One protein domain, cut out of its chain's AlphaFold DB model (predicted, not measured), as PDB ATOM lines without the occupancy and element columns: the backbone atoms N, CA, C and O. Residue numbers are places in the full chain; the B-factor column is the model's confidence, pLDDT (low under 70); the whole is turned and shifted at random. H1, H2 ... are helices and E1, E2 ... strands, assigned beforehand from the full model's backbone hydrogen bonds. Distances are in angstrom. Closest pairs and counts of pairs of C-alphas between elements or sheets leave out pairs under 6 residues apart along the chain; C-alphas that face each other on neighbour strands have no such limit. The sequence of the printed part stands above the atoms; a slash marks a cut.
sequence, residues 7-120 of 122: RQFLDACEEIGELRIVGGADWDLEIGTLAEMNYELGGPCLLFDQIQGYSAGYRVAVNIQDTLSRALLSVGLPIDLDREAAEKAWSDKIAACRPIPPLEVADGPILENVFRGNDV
ATOM      1  N   ARG A   7      23.227 -27.492 -32.765       97.12
ATOM      2  CA  ARG A   7      23.697 -28.637 -31.966       97.12
ATOM      3  C   ARG A   7      23.814 -28.216 -30.506       97.12
ATOM      4  O   ARG A   7      23.171 -28.825 -29.664       97.12
ATOM      5  N   GLN A   8      24.489 -27.094 -30.247       97.81
ATOM      6  CA  GLN A   8      24.591 -26.527 -28.900       97.81
ATOM      7  C   GLN A   8      23.218 -26.186 -28.299       97.81
ATOM      8  O   GLN A   8      23.005 -26.369 -27.105       97.81
ATOM      9  N   PHE A   9      22.270 -25.699 -29.110       97.94
ATOM     10  CA  PHE A   9      20.913 -25.433 -28.627       97.94
ATOM     11  C   PHE A   9      20.167 -26.713 -28.219       97.94
ATOM     12  O   PHE A   9      19.464 -26.716 -27.209       97.94
ATOM     13  N   LEU A  10      20.305 -27.795 -28.993       97.94
ATOM     14  CA  LEU A  10      19.704 -29.088 -28.658       97.94
ATOM     15  C   LEU A  10      20.349 -29.686 -27.400       97.94
ATOM     16  O   LEU A  10      19.613 -30.155 -26.536       97.94
ATOM     17  N   ASP A  11      21.672 -29.583 -27.251       97.88
ATOM     18  CA  ASP A  11      22.382 -30.003 -26.034       97.88
ATOM     19  C   ASP A  11      21.859 -29.232 -24.807       97.88
ATOM     20  O   ASP A  11      21.526 -29.822 -23.781       97.88
ATOM     21  N   ALA A  12      21.660 -27.916 -24.927       97.44
ATOM     22  CA  ALA A  12      21.081 -27.107 -23.853       97.44
ATOM     23  C   ALA A  12      19.617 -27.469 -23.542       97.44
ATOM     24  O   ALA A  12      19.201 -27.412 -22.384       97.44
ATOM     25  N   CYS A  13      18.823 -27.853 -24.548       97.75
ATOM     26  CA  CYS A  13      17.487 -28.409 -24.320       97.75
ATOM     27  C   CYS A  13      17.559 -29.739 -23.552       97.75
ATOM     28  O   CYS A  13      16.739 -29.968 -22.665       97.75
ATOM     29  N   GLU A  14      18.529 -30.606 -23.856       97.81
ATOM     30  CA  GLU A  14      18.744 -31.867 -23.137       97.81
ATOM     31  C   GLU A  14      19.109 -31.629 -21.666       97.81
ATOM     32  O   GLU A  14      18.514 -32.249 -20.783       97.81
ATOM     33  N   GLU A  15      20.002 -30.674 -21.389       96.62
ATOM     34  CA  GLU A  15      20.433 -30.322 -20.028       96.62
ATOM     35  C   GLU A  15      19.275 -29.902 -19.111       96.62
ATOM     36  O   GLU A  15      19.300 -30.183 -17.910       96.62
ATOM     37  N   ILE A  16      18.243 -29.261 -19.668       95.12
ATOM     38  CA  ILE A  16      17.051 -28.839 -18.916       95.12
ATOM     39  C   ILE A  16      15.884 -29.838 -19.010       95.12
ATOM     40  O   ILE A  16      14.796 -29.554 -18.514       95.12
ATOM     41  N   GLY A  17      16.091 -31.010 -19.622       96.31
ATOM     42  CA  GLY A  17      15.071 -32.056 -19.765       96.31
ATOM     43  C   GLY A  17      13.993 -31.765 -20.816       96.31
ATOM     44  O   GLY A  17      12.936 -32.394 -20.810       96.31
ATOM     45  N   GLU A  18      14.257 -30.827 -21.722       97.19
ATOM     46  CA  GLU A  18      13.356 -30.337 -22.772       97.19
ATOM     47  C   GLU A  18      13.675 -30.927 -24.158       97.19
ATOM     48  O   GLU A  18      13.140 -30.456 -25.161       97.19
ATOM     49  N   LEU A  19      14.514 -31.966 -24.242       98.31
ATOM     50  CA  LEU A  19      14.783 -32.727 -25.466       98.31
ATOM     51  C   LEU A  19      14.403 -34.202 -25.293       98.31
ATOM     52  O   LEU A  19      14.691 -34.823 -24.270       98.31
ATOM     53  N   ARG A  20      13.802 -34.793 -26.327       98.38
ATOM     54  CA  ARG A  20      13.584 -36.238 -26.433       98.38
ATOM     55  C   ARG A  20      14.006 -36.755 -27.801       98.38
ATOM     56  O   ARG A  20      13.552 -36.254 -28.827       98.38
ATOM     57  N   ILE A  21      14.816 -37.809 -27.804       97.94
ATOM     58  CA  ILE A  21      15.216 -38.515 -29.024       97.94
ATOM     59  C   ILE A  21      14.188 -39.608 -29.343       97.94
ATOM     60  O   ILE A  21      13.795 -40.370 -28.458       97.94
ATOM     61  N   VAL A  22      13.762 -39.687 -30.604       97.88
ATOM     62  CA  VAL A  22      12.815 -40.691 -31.110       97.88
ATOM     63  C   VAL A  22      13.466 -41.448 -32.267       97.88
ATOM     64  O   VAL A  22      13.775 -40.860 -33.298       97.88
ATOM     65  N   GLY A  23      13.696 -42.748 -32.095       97.31
ATOM     66  CA  GLY A  23      14.347 -43.591 -33.103       97.31
ATOM     67  C   GLY A  23      13.349 -44.344 -33.981       97.31
ATOM     68  O   GLY A  23      12.363 -44.868 -33.464       97.31
ATOM     69  N   GLY A  24      13.632 -44.469 -35.280       97.12
ATOM     70  CA  GLY A  24      12.928 -45.416 -36.158       97.12
ATOM     71  C   GLY A  24      11.565 -44.957 -36.677       97.12
ATOM     72  O   GLY A  24      10.813 -45.789 -37.186       97.12
ATOM     73  N   ALA A  25      11.237 -43.670 -36.548       97.56
ATOM     74  CA  ALA A  25       9.984 -43.126 -37.063       97.56
ATOM     75  C   ALA A  25       9.948 -43.155 -38.601       97.56
ATOM     76  O   ALA A  25      10.971 -42.957 -39.267       97.56
ATOM     77  N   ASP A  26       8.765 -43.393 -39.152       97.94
ATOM     78  CA  ASP A  26       8.472 -43.246 -40.570       97.94
ATOM     79  C   ASP A  26       8.317 -41.760 -40.928       97.94
ATOM     80  O   ASP A  26       7.717 -40.958 -40.204       97.94
ATOM     81  N   TRP A  27       8.894 -41.373 -42.060       96.75
ATOM     82  CA  TRP A  27       8.749 -40.019 -42.577       96.75
ATOM     83  C   TRP A  27       7.348 -39.788 -43.152       96.75
ATOM     84  O   TRP A  27       6.881 -38.645 -43.156       96.75
ATOM     85  N   ASP A  28       6.670 -40.845 -43.613       97.75
ATOM     86  CA  ASP A  28       5.332 -40.744 -44.183       97.75
ATOM     87  C   ASP A  28       4.287 -40.641 -43.063       97.75
ATOM     88  O   ASP A  28       3.911 -41.619 -42.418       97.75
ATOM     89  N   LEU A  29       3.832 -39.409 -42.816       97.69
ATOM     90  CA  LEU A  29       2.813 -39.015 -41.835       97.69
ATOM     91  C   LEU A  29       3.173 -39.213 -40.351       97.69
ATOM     92  O   LEU A  29       2.692 -38.427 -39.532       97.69
ATOM     93  N   GLU A  30       3.994 -40.193 -39.967       98.38
ATOM     94  CA  GLU A  30       4.258 -40.500 -38.552       98.38
ATOM     95  C   GLU A  30       5.009 -39.366 -37.839       98.38
ATOM     96  O   GLU A  30       4.509 -38.862 -36.831       98.38
ATOM     97  N   ILE A  31       6.144 -38.893 -38.375       98.50
ATOM     98  CA  ILE A  31       6.881 -37.747 -37.800       98.50
ATOM     99  C   ILE A  31       5.970 -36.522 -37.636       98.50
ATOM    100  O   ILE A  31       5.956 -35.901 -36.574       98.50
ATOM    101  N   GLY A  32       5.184 -36.188 -38.665       98.31
ATOM    102  CA  GLY A  32       4.264 -35.047 -38.625       98.31
ATOM    103  C   GLY A  32       3.164 -35.212 -37.575       98.31
ATOM    104  O   GLY A  32       2.883 -34.285 -36.821       98.31
ATOM    105  N   THR A  33       2.592 -36.412 -37.472       98.56
ATOM    106  CA  THR A  33       1.569 -36.732 -36.466       98.56
ATOM    107  C   THR A  33       2.130 -36.627 -35.049       98.56
ATOM    108  O   THR A  33       1.504 -36.023 -34.180       98.56
ATOM    109  N   LEU A  34       3.325 -37.175 -34.808       98.38
ATOM    110  CA  LEU A  34       3.987 -37.102 -33.506       98.38
ATOM    111  C   LEU A  34       4.360 -35.662 -33.139       98.38
ATOM    112  O   LEU A  34       4.190 -35.281 -31.982       98.38
ATOM    113  N   ALA A  35       4.824 -34.865 -34.105       98.25
ATOM    114  CA  ALA A  35       5.138 -33.453 -33.900       98.25
ATOM    115  C   ALA A  35       3.899 -32.651 -33.467       98.25
ATOM    116  O   ALA A  35       3.967 -31.900 -32.495       98.25
ATOM    117  N   GLU A  36       2.765 -32.849 -34.143       98.31
ATOM    118  CA  GLU A  36       1.506 -32.164 -33.824       98.31
ATOM    119  C   GLU A  36       0.966 -32.583 -32.451       98.31
ATOM    120  O   GLU A  36       0.659 -31.746 -31.604       98.31
ATOM    121  N   MET A  37       0.912 -33.891 -32.180       98.31
ATOM    122  CA  MET A  37       0.470 -34.396 -30.878       98.31
ATOM    123  C   MET A  37       1.353 -33.881 -29.738       98.31
ATOM    124  O   MET A  37       0.855 -33.558 -28.660       98.31
ATOM    125  N   ASN A  38       2.666 -33.813 -29.956       97.81
ATOM    126  CA  ASN A  38       3.610 -33.305 -28.973       97.81
ATOM    127  C   ASN A  38       3.443 -31.796 -28.739       97.81
ATOM    128  O   ASN A  38       3.494 -31.362 -27.588       97.81
ATOM    129  N   TYR A  39       3.187 -31.020 -29.796       97.56
ATOM    130  CA  TYR A  39       2.874 -29.594 -29.703       97.56
ATOM    131  C   TYR A  39       1.631 -29.333 -28.841       97.56
ATOM    132  O   TYR A  39       1.705 -28.576 -27.874       97.56
ATOM    133  N   GLU A  40       0.523 -30.022 -29.124       97.81
ATOM    134  CA  GLU A  40      -0.746 -29.876 -28.390       97.81
ATOM    135  C   GLU A  40      -0.616 -30.212 -26.895       97.81
ATOM    136  O   GLU A  40      -1.305 -29.647 -26.045       97.81
ATOM    137  N   LEU A  41       0.301 -31.118 -26.548       96.88
ATOM    138  CA  LEU A  41       0.591 -31.493 -25.163       96.88
ATOM    139  C   LEU A  41       1.590 -30.552 -24.468       96.88
ATOM    140  O   LEU A  41       1.869 -30.749 -23.285       96.88
ATOM    141  N   GLY A  42       2.150 -29.565 -25.174       96.38
ATOM    142  CA  GLY A  42       3.244 -28.736 -24.663       96.38
ATOM    143  C   GLY A  42       4.500 -29.554 -24.350       96.38
ATOM    144  O   GLY A  42       5.201 -29.268 -23.382       96.38
ATOM    145  N   GLY A  43       4.745 -30.613 -25.123       97.00
ATOM    146  CA  GLY A  43       5.832 -31.560 -24.905       97.00
ATOM    147  C   GLY A  43       7.230 -31.000 -25.211       97.00
ATOM    148  O   GLY A  43       7.374 -29.850 -25.653       97.00
ATOM    149  N   PRO A  44       8.285 -31.805 -24.969       97.81
ATOM    150  CA  PRO A  44       9.676 -31.415 -25.209       97.81
ATOM    151  C   PRO A  44       9.955 -31.208 -26.704       97.81
ATOM    152  O   PRO A  44       9.185 -31.633 -27.560       97.81
ATOM    153  N   CYS A  45      11.095 -30.612 -27.043       98.06
ATOM    154  CA  CYS A  45      11.651 -30.711 -28.390       98.06
ATOM    155  C   CYS A  45      11.846 -32.192 -28.755       98.06
ATOM    156  O   CYS A  45      12.364 -32.966 -27.944       98.06
ATOM    157  N   LEU A  46      11.467 -32.592 -29.969       98.50
ATOM    158  CA  LEU A  46      11.712 -33.949 -30.460       98.50
ATOM    159  C   LEU A  46      12.844 -33.940 -31.482       98.50
ATOM    160  O   LEU A  46      12.844 -33.124 -32.402       98.50
ATOM    161  N   LEU A  47      13.784 -34.867 -31.330       98.50
ATOM    162  CA  LEU A  47      14.828 -35.153 -32.306       98.50
ATOM    163  C   LEU A  47      14.629 -36.570 -32.840       98.50
ATOM    164  O   LEU A  47      14.935 -37.552 -32.165       98.50
ATOM    165  N   PHE A  48      14.106 -36.671 -34.055       98.50
ATOM    166  CA  PHE A  48      13.963 -37.938 -34.754       98.50
ATOM    167  C   PHE A  48      15.305 -38.370 -35.339       98.50
ATOM    168  O   PHE A  48      15.975 -37.575 -35.999       98.50
ATOM    169  N   ASP A  49      15.676 -39.627 -35.114       97.62
ATOM    170  CA  ASP A  49      16.878 -40.263 -35.657       97.62
ATOM    171  C   ASP A  49      16.543 -41.657 -36.200       97.62
ATOM    172  O   ASP A  49      15.495 -42.231 -35.897       97.62
ATOM    173  N   GLN A  50      17.437 -42.207 -37.020       97.06
ATOM    174  CA  GLN A  50      17.266 -43.512 -37.662       97.06
ATOM    175  C   GLN A  50      15.935 -43.605 -38.431       97.06
ATOM    176  O   GLN A  50      15.214 -44.594 -38.319       97.06
ATOM    177  N   ILE A  51      15.596 -42.549 -39.176       97.94
ATOM    178  CA  ILE A  51      14.335 -42.427 -39.919       97.94
ATOM    179  C   ILE A  51      14.246 -43.535 -40.975       97.94
ATOM    180  O   ILE A  51      15.215 -43.802 -41.693       97.94
ATOM    181  N   GLN A  52      13.087 -44.186 -41.083       97.38
ATOM    182  CA  GLN A  52      12.900 -45.296 -42.020       97.38
ATOM    183  C   GLN A  52      13.167 -44.855 -43.466       97.38
ATOM    184  O   GLN A  52      12.715 -43.803 -43.907       97.38
ATOM    185  N   GLY A  53      13.925 -45.662 -44.212       95.75
ATOM    186  CA  GLY A  53      14.314 -45.348 -45.592       95.75
ATOM    187  C   GLY A  53      15.514 -44.402 -45.736       95.75
ATOM    188  O   GLY A  53      16.004 -44.249 -46.851       95.75
ATOM    189  N   TYR A  54      16.041 -43.839 -44.642       95.06
ATOM    190  CA  TYR A  54      17.226 -42.977 -44.648       95.06
ATOM    191  C   TYR A  54      18.402 -43.625 -43.909       95.06
ATOM    192  O   TYR A  54      18.240 -44.476 -43.034       95.06
ATOM    193  N   SER A  55      19.625 -43.223 -44.267       92.81
ATOM    194  CA  SER A  55      20.822 -43.657 -43.538       92.81
ATOM    195  C   SER A  55      20.850 -43.056 -42.129       92.81
ATOM    196  O   SER A  55      20.354 -41.953 -41.900       92.81
ATOM    197  N   ALA A  56      21.469 -43.756 -41.175       91.19
ATOM    198  CA  ALA A  56      21.668 -43.215 -39.831       91.19
ATOM    199  C   ALA A  56      22.448 -41.887 -39.886       91.19
ATOM    200  O   ALA A  56      23.402 -41.759 -40.653       91.19
ATOM    201  N   GLY A  57      22.037 -40.907 -39.073       89.75
ATOM    202  CA  GLY A  57      22.597 -39.552 -39.068       89.75
ATOM    203  C   GLY A  57      21.728 -38.504 -39.774       89.75
ATOM    204  O   GLY A  57      21.835 -37.322 -39.435       89.75
ATOM    205  N   TYR A  58      20.817 -38.915 -40.665       95.44
ATOM    206  CA  TYR A  58      19.733 -38.049 -41.139       95.44
ATOM    207  C   TYR A  58      18.682 -37.924 -40.035       95.44
ATOM    208  O   TYR A  58      18.081 -38.912 -39.614       95.44
ATOM    209  N   ARG A  59      18.497 -36.698 -39.541       97.88
ATOM    210  CA  ARG A  59      17.678 -36.397 -38.363       97.88
ATOM    211  C   ARG A  59      16.733 -35.238 -38.626       97.88
ATOM    212  O   ARG A  59      17.042 -34.355 -39.425       97.88
ATOM    213  N   VAL A  60      15.622 -35.210 -37.896       98.25
ATOM    214  CA  VAL A  60      14.630 -34.129 -37.949       98.25
ATOM    215  C   VAL A  60      14.373 -33.623 -36.535       98.25
ATOM    216  O   VAL A  60      13.967 -34.389 -35.667       98.25
ATOM    217  N   ALA A  61      14.609 -32.333 -36.296       98.31
ATOM    218  CA  ALA A  61      14.266 -31.669 -35.040       98.31
ATOM    219  C   ALA A  61      12.952 -30.894 -35.201       98.31
ATOM    220  O   ALA A  61      12.804 -30.128 -36.154       98.31
ATOM    221  N   VAL A  62      12.013 -31.066 -34.270       98.25
ATOM    222  CA  VAL A  62      10.716 -30.367 -34.255       98.25
ATOM    223  C   VAL A  62      10.396 -29.822 -32.866       98.25
ATOM    224  O   VAL A  62      10.984 -30.223 -31.862       98.25
ATOM    225  N   ASN A  63       9.444 -28.894 -32.813       97.75
ATOM    226  CA  ASN A  63       8.984 -28.219 -31.599       97.75
ATOM    227  C   ASN A  63      10.075 -27.465 -30.812       97.75
ATOM    228  O   ASN A  63       9.962 -27.266 -29.599       97.75
ATOM    229  N   ILE A  64      11.121 -27.004 -31.503       96.62
ATOM    230  CA  ILE A  64      12.333 -26.407 -30.917       96.62
ATOM    231  C   ILE A  64      12.085 -25.137 -30.083       96.62
ATOM    232  O   ILE A  64      12.860 -24.860 -29.175       96.62
ATOM    233  N   GLN A  65      11.012 -24.377 -30.334       95.44
ATOM    234  CA  GLN A  65      10.701 -23.121 -29.623       95.44
ATOM    235  C   GLN A  65       9.228 -23.023 -29.175       95.44
ATOM    236  O   GLN A  65       8.743 -21.932 -28.887       95.44
ATOM    237  N   ASP A  66       8.516 -24.149 -29.097       96.00
ATOM    238  CA  ASP A  66       7.051 -24.144 -28.934       96.00
ATOM    239  C   ASP A  66       6.566 -23.951 -27.487       96.00
ATOM    240  O   ASP A  66       5.376 -23.750 -27.250       96.00
ATOM    241  N   THR A  67       7.470 -23.959 -26.505       95.69
ATOM    242  CA  THR A  67       7.169 -23.548 -25.126       95.69
ATOM    243  C   THR A  67       7.835 -22.218 -24.806       95.69
ATOM    244  O   THR A  67       8.879 -21.876 -25.364       95.69
ATOM    245  N   LEU A  68       7.259 -21.469 -23.857       96.25
ATOM    246  CA  LEU A  68       7.842 -20.205 -23.397       96.25
ATOM    247  C   LEU A  68       9.285 -20.404 -22.908       96.25
ATOM    248  O   LEU A  68      10.166 -19.646 -23.304       96.25
ATOM    249  N   SER A  69       9.547 -21.456 -22.131       95.88
ATOM    250  CA  SER A  69      10.883 -21.781 -21.624       95.88
ATOM    251  C   SER A  69      11.895 -22.008 -22.753       95.88
ATOM    252  O   SER A  69      12.977 -21.422 -22.723       95.88
ATOM    253  N   ARG A  70      11.542 -22.785 -23.792       96.38
ATOM    254  CA  ARG A  70      12.426 -23.020 -24.951       96.38
ATOM    255  C   ARG A  70      12.601 -21.773 -25.818       96.38
ATOM    256  O   ARG A  70      13.711 -21.486 -26.271       96.38
ATOM    257  N   ALA A  71      11.542 -20.987 -26.003       96.38
ATOM    258  CA  ALA A  71      11.630 -19.703 -26.686       96.38
ATOM    259  C   ALA A  71      12.591 -18.750 -25.952       96.38
ATOM    260  O   ALA A  71      13.489 -18.192 -26.581       96.38
ATOM    261  N   LEU A  72      12.486 -18.619 -24.626       97.31
ATOM    262  CA  LEU A  72      13.376 -17.779 -23.814       97.31
ATOM    263  C   LEU A  72      14.821 -18.293 -23.822       97.31
ATOM    264  O   LEU A  72      15.747 -17.496 -24.002       97.31
ATOM    265  N   LEU A  73      15.014 -19.614 -23.723       97.12
ATOM    266  CA  LEU A  73      16.324 -20.257 -23.822       97.12
ATOM    267  C   LEU A  73      17.024 -19.881 -25.131       97.12
ATOM    268  O   LEU A  73      18.156 -19.403 -25.109       97.12
ATOM    269  N   SER A  74      16.327 -20.024 -26.264       96.25
ATOM    270  CA  SER A  74      16.882 -19.774 -27.605       96.25
ATOM    271  C   SER A  74      17.420 -18.351 -27.791       96.25
ATOM    272  O   SER A  74      18.354 -18.114 -28.558       96.25
ATOM    273  N   VAL A  75      16.867 -17.392 -27.044       95.25
ATOM    274  CA  VAL A  75      17.281 -15.990 -27.074       95.25
ATOM    275  C   VAL A  75      18.130 -15.604 -25.866       95.25
ATOM    276  O   VAL A  75      18.516 -14.443 -25.751       95.25
ATOM    277  N   GLY A  76      18.479 -16.536 -24.980       96.00
ATOM    278  CA  GLY A  76      19.354 -16.302 -23.833       96.00
ATOM    279  C   GLY A  76      18.713 -15.377 -22.806       96.00
ATOM    280  O   GLY A  76      19.332 -14.397 -22.384       96.00
ATOM    281  N   LEU A  77      17.443 -15.628 -22.499       97.12
ATOM    282  CA  LEU A  77      16.698 -15.013 -21.404       97.12
ATOM    283  C   LEU A  77      16.417 -16.073 -20.319       97.12
ATOM    284  O   LEU A  77      16.432 -17.264 -20.634       97.12
ATOM    285  N   PRO A  78      16.179 -15.673 -19.054       97.19
ATOM    286  CA  PRO A  78      15.815 -16.617 -17.998       97.19
ATOM    287  C   PRO A  78      14.559 -17.411 -18.380       97.19
ATOM    288  O   PRO A  78      13.595 -16.829 -18.871       97.19
ATOM    289  N   ILE A  79      14.588 -18.731 -18.197       96.88
ATOM    290  CA  ILE A  79      13.547 -19.652 -18.693       96.88
ATOM    291  C   ILE A  79      12.338 -19.781 -17.757       96.88
ATOM    292  O   ILE A  79      11.345 -20.404 -18.117       96.88
ATOM    293  N   ASP A  80      12.428 -19.214 -16.558       96.94
ATOM    294  CA  ASP A  80      11.432 -19.250 -15.487       96.94
ATOM    295  C   ASP A  80      10.567 -17.980 -15.426       96.94
ATOM    296  O   ASP A  80       9.753 -17.823 -14.514       96.94
ATOM    297  N   LEU A  81      10.726 -17.073 -16.396       97.94
ATOM    298  CA  LEU A  81       9.907 -15.870 -16.491       97.94
ATOM    299  C   LEU A  81       8.450 -16.223 -16.793       97.94
ATOM    300  O   LEU A  81       8.148 -17.049 -17.657       97.94
ATOM    301  N   ASP A  82       7.541 -15.507 -16.136       97.75
ATOM    302  CA  ASP A  82       6.161 -15.450 -16.590       97.75
ATOM    303  C   ASP A  82       6.045 -14.687 -17.922       97.75
ATOM    304  O   ASP A  82       6.994 -14.078 -18.425       97.75
ATOM    305  N   ARG A  83       4.851 -14.729 -18.516       96.88
ATOM    306  CA  ARG A  83       4.588 -14.134 -19.831       96.88
ATOM    307  C   ARG A  83       4.872 -12.630 -19.873       96.88
ATOM    308  O   ARG A  83       5.476 -12.168 -20.835       96.88
ATOM    309  N   GLU A  84       4.443 -11.876 -18.864       98.06
ATOM    310  CA  GLU A  84       4.587 -10.416 -18.856       98.06
ATOM    311  C   GLU A  84       6.064 -10.020 -18.735       98.06
ATOM    312  O   GLU A  84       6.572  -9.191 -19.500       98.06
ATOM    313  N   ALA A  85       6.790 -10.673 -17.825       98.44
ATOM    314  CA  ALA A  85       8.217 -10.469 -17.656       98.44
ATOM    315  C   ALA A  85       9.008 -10.891 -18.906       98.44
ATOM    316  O   ALA A  85       9.942 -10.187 -19.302       98.44
ATOM    317  N   ALA A  86       8.619 -11.990 -19.560       98.38
ATOM    318  CA  ALA A  86       9.228 -12.459 -20.802       98.38
ATOM    319  C   ALA A  86       9.032 -11.466 -21.959       98.38
ATOM    320  O   ALA A  86       9.993 -11.138 -22.654       98.38
ATOM    321  N   GLU A  87       7.818 -10.938 -22.140       98.06
ATOM    322  CA  GLU A  87       7.510  -9.935 -23.167       98.06
ATOM    323  C   GLU A  87       8.330  -8.656 -22.972       98.06
ATOM    324  O   GLU A  87       8.911  -8.122 -23.928       98.06
ATOM    325  N   LYS A  88       8.445  -8.193 -21.721       98.38
ATOM    326  CA  LYS A  88       9.285  -7.045 -21.382       98.38
ATOM    327  C   LYS A  88      10.762  -7.328 -21.662       98.38
ATOM    328  O   LYS A  88      11.419  -6.529 -22.328       98.38
ATOM    329  N   ALA A  89      11.284  -8.459 -21.187       98.12
ATOM    330  CA  ALA A  89      12.686  -8.834 -21.366       98.12
ATOM    331  C   ALA A  89      13.057  -8.983 -22.849       98.12
ATOM    332  O   ALA A  89      14.121  -8.530 -23.275       98.12
ATOM    333  N   TRP A  90      12.163  -9.564 -23.652       97.44
ATOM    334  CA  TRP A  90      12.336  -9.668 -25.095       97.44
ATOM    335  C   TRP A  90      12.346  -8.296 -25.777       97.44
ATOM    336  O   TRP A  90      13.251  -8.007 -26.562       97.44
ATOM    337  N   SER A  91      11.398  -7.423 -25.425       97.88
ATOM    338  CA  SER A  91      11.319  -6.059 -25.962       97.88
ATOM    339  C   SER A  91      12.578  -5.246 -25.647       97.88
ATOM    340  O   SER A  91      13.158  -4.629 -26.544       97.88
ATOM    341  N   ASP A  92      13.048  -5.302 -24.397       98.00
ATOM    342  CA  ASP A  92      14.271  -4.629 -23.955       98.00
ATOM    343  C   ASP A  92      15.500  -5.160 -24.717       98.00
ATOM    344  O   ASP A  92      16.335  -4.381 -25.191       98.00
ATOM    345  N   LYS A  93      15.592  -6.486 -24.903       96.06
ATOM    346  CA  LYS A  93      16.682  -7.131 -25.650       96.06
ATOM    347  C   LYS A  93      16.711  -6.689 -27.114       96.06
ATOM    348  O   LYS A  93      17.783  -6.369 -27.632       96.06
ATOM    349  N   ILE A  94      15.556  -6.648 -27.777       95.81
ATOM    350  CA  ILE A  94      15.443  -6.203 -29.171       95.81
ATOM    351  C   ILE A  94      15.781  -4.716 -29.308       95.81
ATOM    352  O   ILE A  94      16.544  -4.353 -30.201       95.81
ATOM    353  N   ALA A  95      15.297  -3.856 -28.408       97.31
ATOM    354  CA  ALA A  95      15.601  -2.422 -28.436       97.31
ATOM    355  C   ALA A  95      17.106  -2.127 -28.251       97.31
ATOM    356  O   ALA A  95      17.664  -1.205 -28.865       97.31
ATOM    357  N   ALA A  96      17.783  -2.928 -27.423       96.00
ATOM    358  CA  ALA A  96      19.225  -2.851 -27.205       96.00
ATOM    359  C   ALA A  96      20.051  -3.480 -28.340       96.00
ATOM    360  O   ALA A  96      21.253  -3.221 -28.433       96.00
ATOM    361  N   CYS A  97      19.433  -4.284 -29.211       93.94
ATOM    362  CA  CYS A  97      20.133  -4.977 -30.280       93.94
ATOM    363  C   CYS A  97      20.791  -3.975 -31.239       93.94
ATOM    364  O   CYS A  97      20.216  -2.954 -31.640       93.94
ATOM    365  N   ARG A  98      22.041  -4.258 -31.596       95.19
ATOM    366  CA  ARG A  98      22.798  -3.529 -32.612       95.19
ATOM    367  C   ARG A  98      23.281  -4.554 -33.631       95.19
ATOM    368  O   ARG A  98      23.835  -5.566 -33.204       95.19
ATOM    369  N   PRO A  99      23.072  -4.327 -34.940       93.69
ATOM    370  CA  PRO A  99      23.586  -5.226 -35.961       93.69
ATOM    371  C   PRO A  99      25.095  -5.408 -35.801       93.69
ATOM    372  O   PRO A  99      25.840  -4.430 -35.735       93.69
ATOM    373  N   ILE A 100      25.526  -6.662 -35.736       92.88
ATOM    374  CA  ILE A 100      26.934  -7.045 -35.762       92.88
ATOM    375  C   ILE A 100      27.181  -7.595 -37.168       92.88
ATOM    376  O   ILE A 100      26.437  -8.487 -37.587       92.88
ATOM    377  N   PRO A 101      28.149  -7.056 -37.930       95.62
ATOM    378  CA  PRO A 101      28.442  -7.583 -39.253       95.62
ATOM    379  C   PRO A 101      28.881  -9.052 -39.144       95.62
ATOM    380  O   PRO A 101      29.582  -9.403 -38.189       95.62
ATOM    381  N   PRO A 102      28.483  -9.914 -40.095       95.31
ATOM    382  CA  PRO A 102      28.942 -11.294 -40.111       95.31
ATOM    383  C   PRO A 102      30.461 -11.349 -40.300       95.31
ATOM    384  O   PRO A 102      31.046 -10.508 -40.986       95.31
ATOM    385  N   LEU A 103      31.091 -12.356 -39.696       95.75
ATOM    386  CA  LEU A 103      32.493 -12.678 -39.931       95.75
ATOM    387  C   LEU A 103      32.578 -13.710 -41.055       95.75
ATOM    388  O   LEU A 103      32.012 -14.796 -40.940       95.75
ATOM    389  N   GLU A 104      33.294 -13.382 -42.127       96.75
ATOM    390  CA  GLU A 104      33.611 -14.360 -43.166       96.75
ATOM    391  C   GLU A 104      34.644 -15.362 -42.639       96.75
ATOM    392  O   GLU A 104      35.700 -14.983 -42.126       96.75
ATOM    393  N   VAL A 105      34.329 -16.648 -42.772       96.19
ATOM    394  CA  VAL A 105      35.195 -17.763 -42.378       96.19
ATOM    395  C   VAL A 105      35.413 -18.688 -43.569       96.19
ATOM    396  O   VAL A 105      34.551 -18.814 -44.436       96.19
ATOM    397  N   ALA A 106      36.589 -19.316 -43.629       96.81
ATOM    398  CA  ALA A 106      36.974 -20.164 -44.757       96.81
ATOM    399  C   ALA A 106      36.367 -21.576 -44.701       96.81
ATOM    400  O   ALA A 106      36.318 -22.248 -45.727       96.81
ATOM    401  N   ASP A 107      35.952 -22.027 -43.516       96.69
ATOM    402  CA  ASP A 107      35.472 -23.385 -43.274       96.69
ATOM    403  C   ASP A 107      34.486 -23.422 -42.094       96.69
ATOM    404  O   ASP A 107      34.379 -22.455 -41.331       96.69
ATOM    405  N   GLY A 108      33.770 -24.533 -41.932       95.44
ATOM    406  CA  GLY A 108      32.894 -24.791 -40.795       95.44
ATOM    407  C   GLY A 108      32.109 -26.098 -40.934       95.44
ATOM    408  O   GLY A 108      32.064 -26.676 -42.019       95.44
ATOM    409  N   PRO A 109      31.408 -26.543 -39.872       96.44
ATOM    410  CA  PRO A 109      30.740 -27.852 -39.850       96.44
ATOM    411  C   PRO A 109      29.707 -28.066 -40.966       96.44
ATOM    412  O   PRO A 109      29.374 -29.190 -41.321       96.44
ATOM    413  N   ILE A 110      29.182 -26.982 -41.546       95.69
ATOM    414  CA  ILE A 110      28.244 -27.049 -42.674       95.69
ATOM    415  C   ILE A 110      28.890 -27.567 -43.972       95.69
ATOM    416  O   ILE A 110      28.167 -27.936 -44.891       95.69
ATOM    417  N   LEU A 111      30.227 -27.581 -44.064       96.62
ATOM    418  CA  LEU A 111      30.986 -28.030 -45.236       96.62
ATOM    419  C   LEU A 111      31.532 -29.460 -45.095       96.62
ATOM    420  O   LEU A 111      32.222 -29.935 -45.994       96.62
ATOM    421  N   GLU A 112      31.219 -30.170 -44.006       96.94
ATOM    422  CA  GLU A 112      31.705 -31.539 -43.765       96.94
ATOM    423  C   GLU A 112      31.171 -32.558 -44.787       96.94
ATOM    424  O   GLU A 112      31.819 -33.570 -45.047       96.94
ATOM    425  N   ASN A 113      30.014 -32.285 -45.400       94.75
ATOM    426  CA  ASN A 113      29.420 -33.113 -46.450       94.75
ATOM    427  C   ASN A 113      29.058 -32.231 -47.650       94.75
ATOM    428  O   ASN A 113      28.260 -31.304 -47.523       94.75
ATOM    429  N   VAL A 114      29.636 -32.514 -48.822       95.88
ATOM    430  CA  VAL A 114      29.446 -31.705 -50.035       95.88
ATOM    431  C   VAL A 114      29.044 -32.595 -51.204       95.88
ATOM    432  O   VAL A 114      29.856 -33.361 -51.716       95.88
ATOM    433  N   PHE A 115      27.811 -32.421 -51.672       94.94
ATOM    434  CA  PHE A 115      27.280 -33.053 -52.880       94.94
ATOM    435  C   PHE A 115      27.316 -32.047 -54.035       94.94
ATOM    436  O   PHE A 115      27.013 -30.865 -53.845       94.94
ATOM    437  N   ARG A 116      27.732 -32.472 -55.235       96.88
ATOM    438  CA  ARG A 116      27.866 -31.583 -56.401       96.88
ATOM    439  C   ARG A 116      27.243 -32.201 -57.643       96.88
ATOM    440  O   ARG A 116      27.432 -33.376 -57.924       96.88
ATOM    441  N   GLY A 117      26.586 -31.369 -58.451       96.06
ATOM    442  CA  GLY A 117      26.064 -31.786 -59.752       96.06
ATOM    443  C   GLY A 117      25.103 -32.965 -59.623       96.06
ATOM    444  O   GLY A 117      24.070 -32.835 -58.978       96.06
ATOM    445  N   ASN A 118      25.463 -34.098 -60.224       96.06
ATOM    446  CA  ASN A 118      24.630 -35.301 -60.245       96.06
ATOM    447  C   ASN A 118      24.548 -36.020 -58.892       96.06
ATOM    448  O   ASN A 118      23.694 -36.881 -58.745       96.06
ATOM    449  N   ASP A 119      25.398 -35.667 -57.922       94.44
ATOM    450  CA  ASP A 119      25.326 -36.225 -56.568       94.44
ATOM    451  C   ASP A 119      24.237 -35.537 -55.714       94.44
ATOM    452  O   ASP A 119      24.035 -35.908 -54.560       94.44
ATOM    453  N   VAL A 120      23.570 -34.493 -56.234       92.81
ATOM    454  CA  VAL A 120      22.484 -33.785 -55.538       92.81
ATOM    455  C   VAL A 120      21.152 -34.468 -55.838       92.81
ATOM    456  O   VAL A 120      20.558 -34.257 -56.897       92.81
TER     457      VAL A 120
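AT A GLANCE: This is residues 7 to 120 of the 122 residues of an uncharacterized protein of Chloroflexi bacterium (UniProt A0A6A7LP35). A small three-stranded sheet, E1, E2 and E3, has a helix over each face, H1 on one and H2 on the other; beyond one end of its strands lie H3 and then H4, and from the end of H4 a long arm, residues 94 to 120, sticks out and swings back past the body at a distance. The printed part has 114 residues, with four named helices and three named strands in the order H1, E1, H2, E2, E3, H3, H4. The sheet is mixed, in the order E1, E2, E3, and the class is mixed, helices and strands, with under half of the residues in named elements. The whole is loose, with a radius of gyration of the C-alphas of 17.7 A, and flat, spanning 48 by 41 by 22 A.

IN THESE COORDINATES: H1 is residues 7 to 15, beginning at C-alpha 7 (23.697, -28.637, -31.966). E1 follows, residues 19 to 23, 13.3 A long. H2 is residues 30 to 40, 15.5 A. E2 is residues 45 to 49, 13.1 A, and E3 residues 60 to 62, 6.6 A. H3 is residues 68 to 74, 10.0 A. H4, the longest helix, is residues 83 to 96, 19.9 A, ending at C-alpha 96 (19.225, -2.851, -27.205).

HOW THE PARTS SIT: E1 and E2 are parallel at 26 degrees, with N 20 and O 45 2.8 A apart, within hydrogen-bond range. E2 and E3 are an antiparallel hairpin at 166 degrees, with N 48 and O 60 2.8 A apart. H1 is on the sheet at a height of 9.0 A; its closest C-alphas to E1 are Cys 13 and Leu 19, 5.2 A apart. H2 is on the opposite face at a height of 9.6 A, over E2 and along the strands at 10 degrees on the local plane; the closest C-alphas of H2 and E3 are Ala 35 and Val 62, 6.4 A apart. E1, H2 and E2 form a strand-helix-strand unit, two parallel neighbour strands with a helix between, with a right-handed crossover. H3 is close to but not clearly touching H1, Phe 9 to Ser 74 at 7.0 A between C-alphas, and likewise H4, Leu 72 to Ala 86 at 7.4 A, at a shallow tilt of 25 degrees, the same way. H3 and H4 are not on the sheet. In H1, H2, H3 and H4 every O i to N i+4 pair is within hydrogen-bond range.

THE WHOLE: The C-alphas farthest apart are those of Glu 84 and Asn 118, 52.3 A. The printed part has no cut, and no link between named elements is long. Residues 97 to 120 hold no named element. The mean pLDDT of the printed part is 96.8, and no printed residue is under 70.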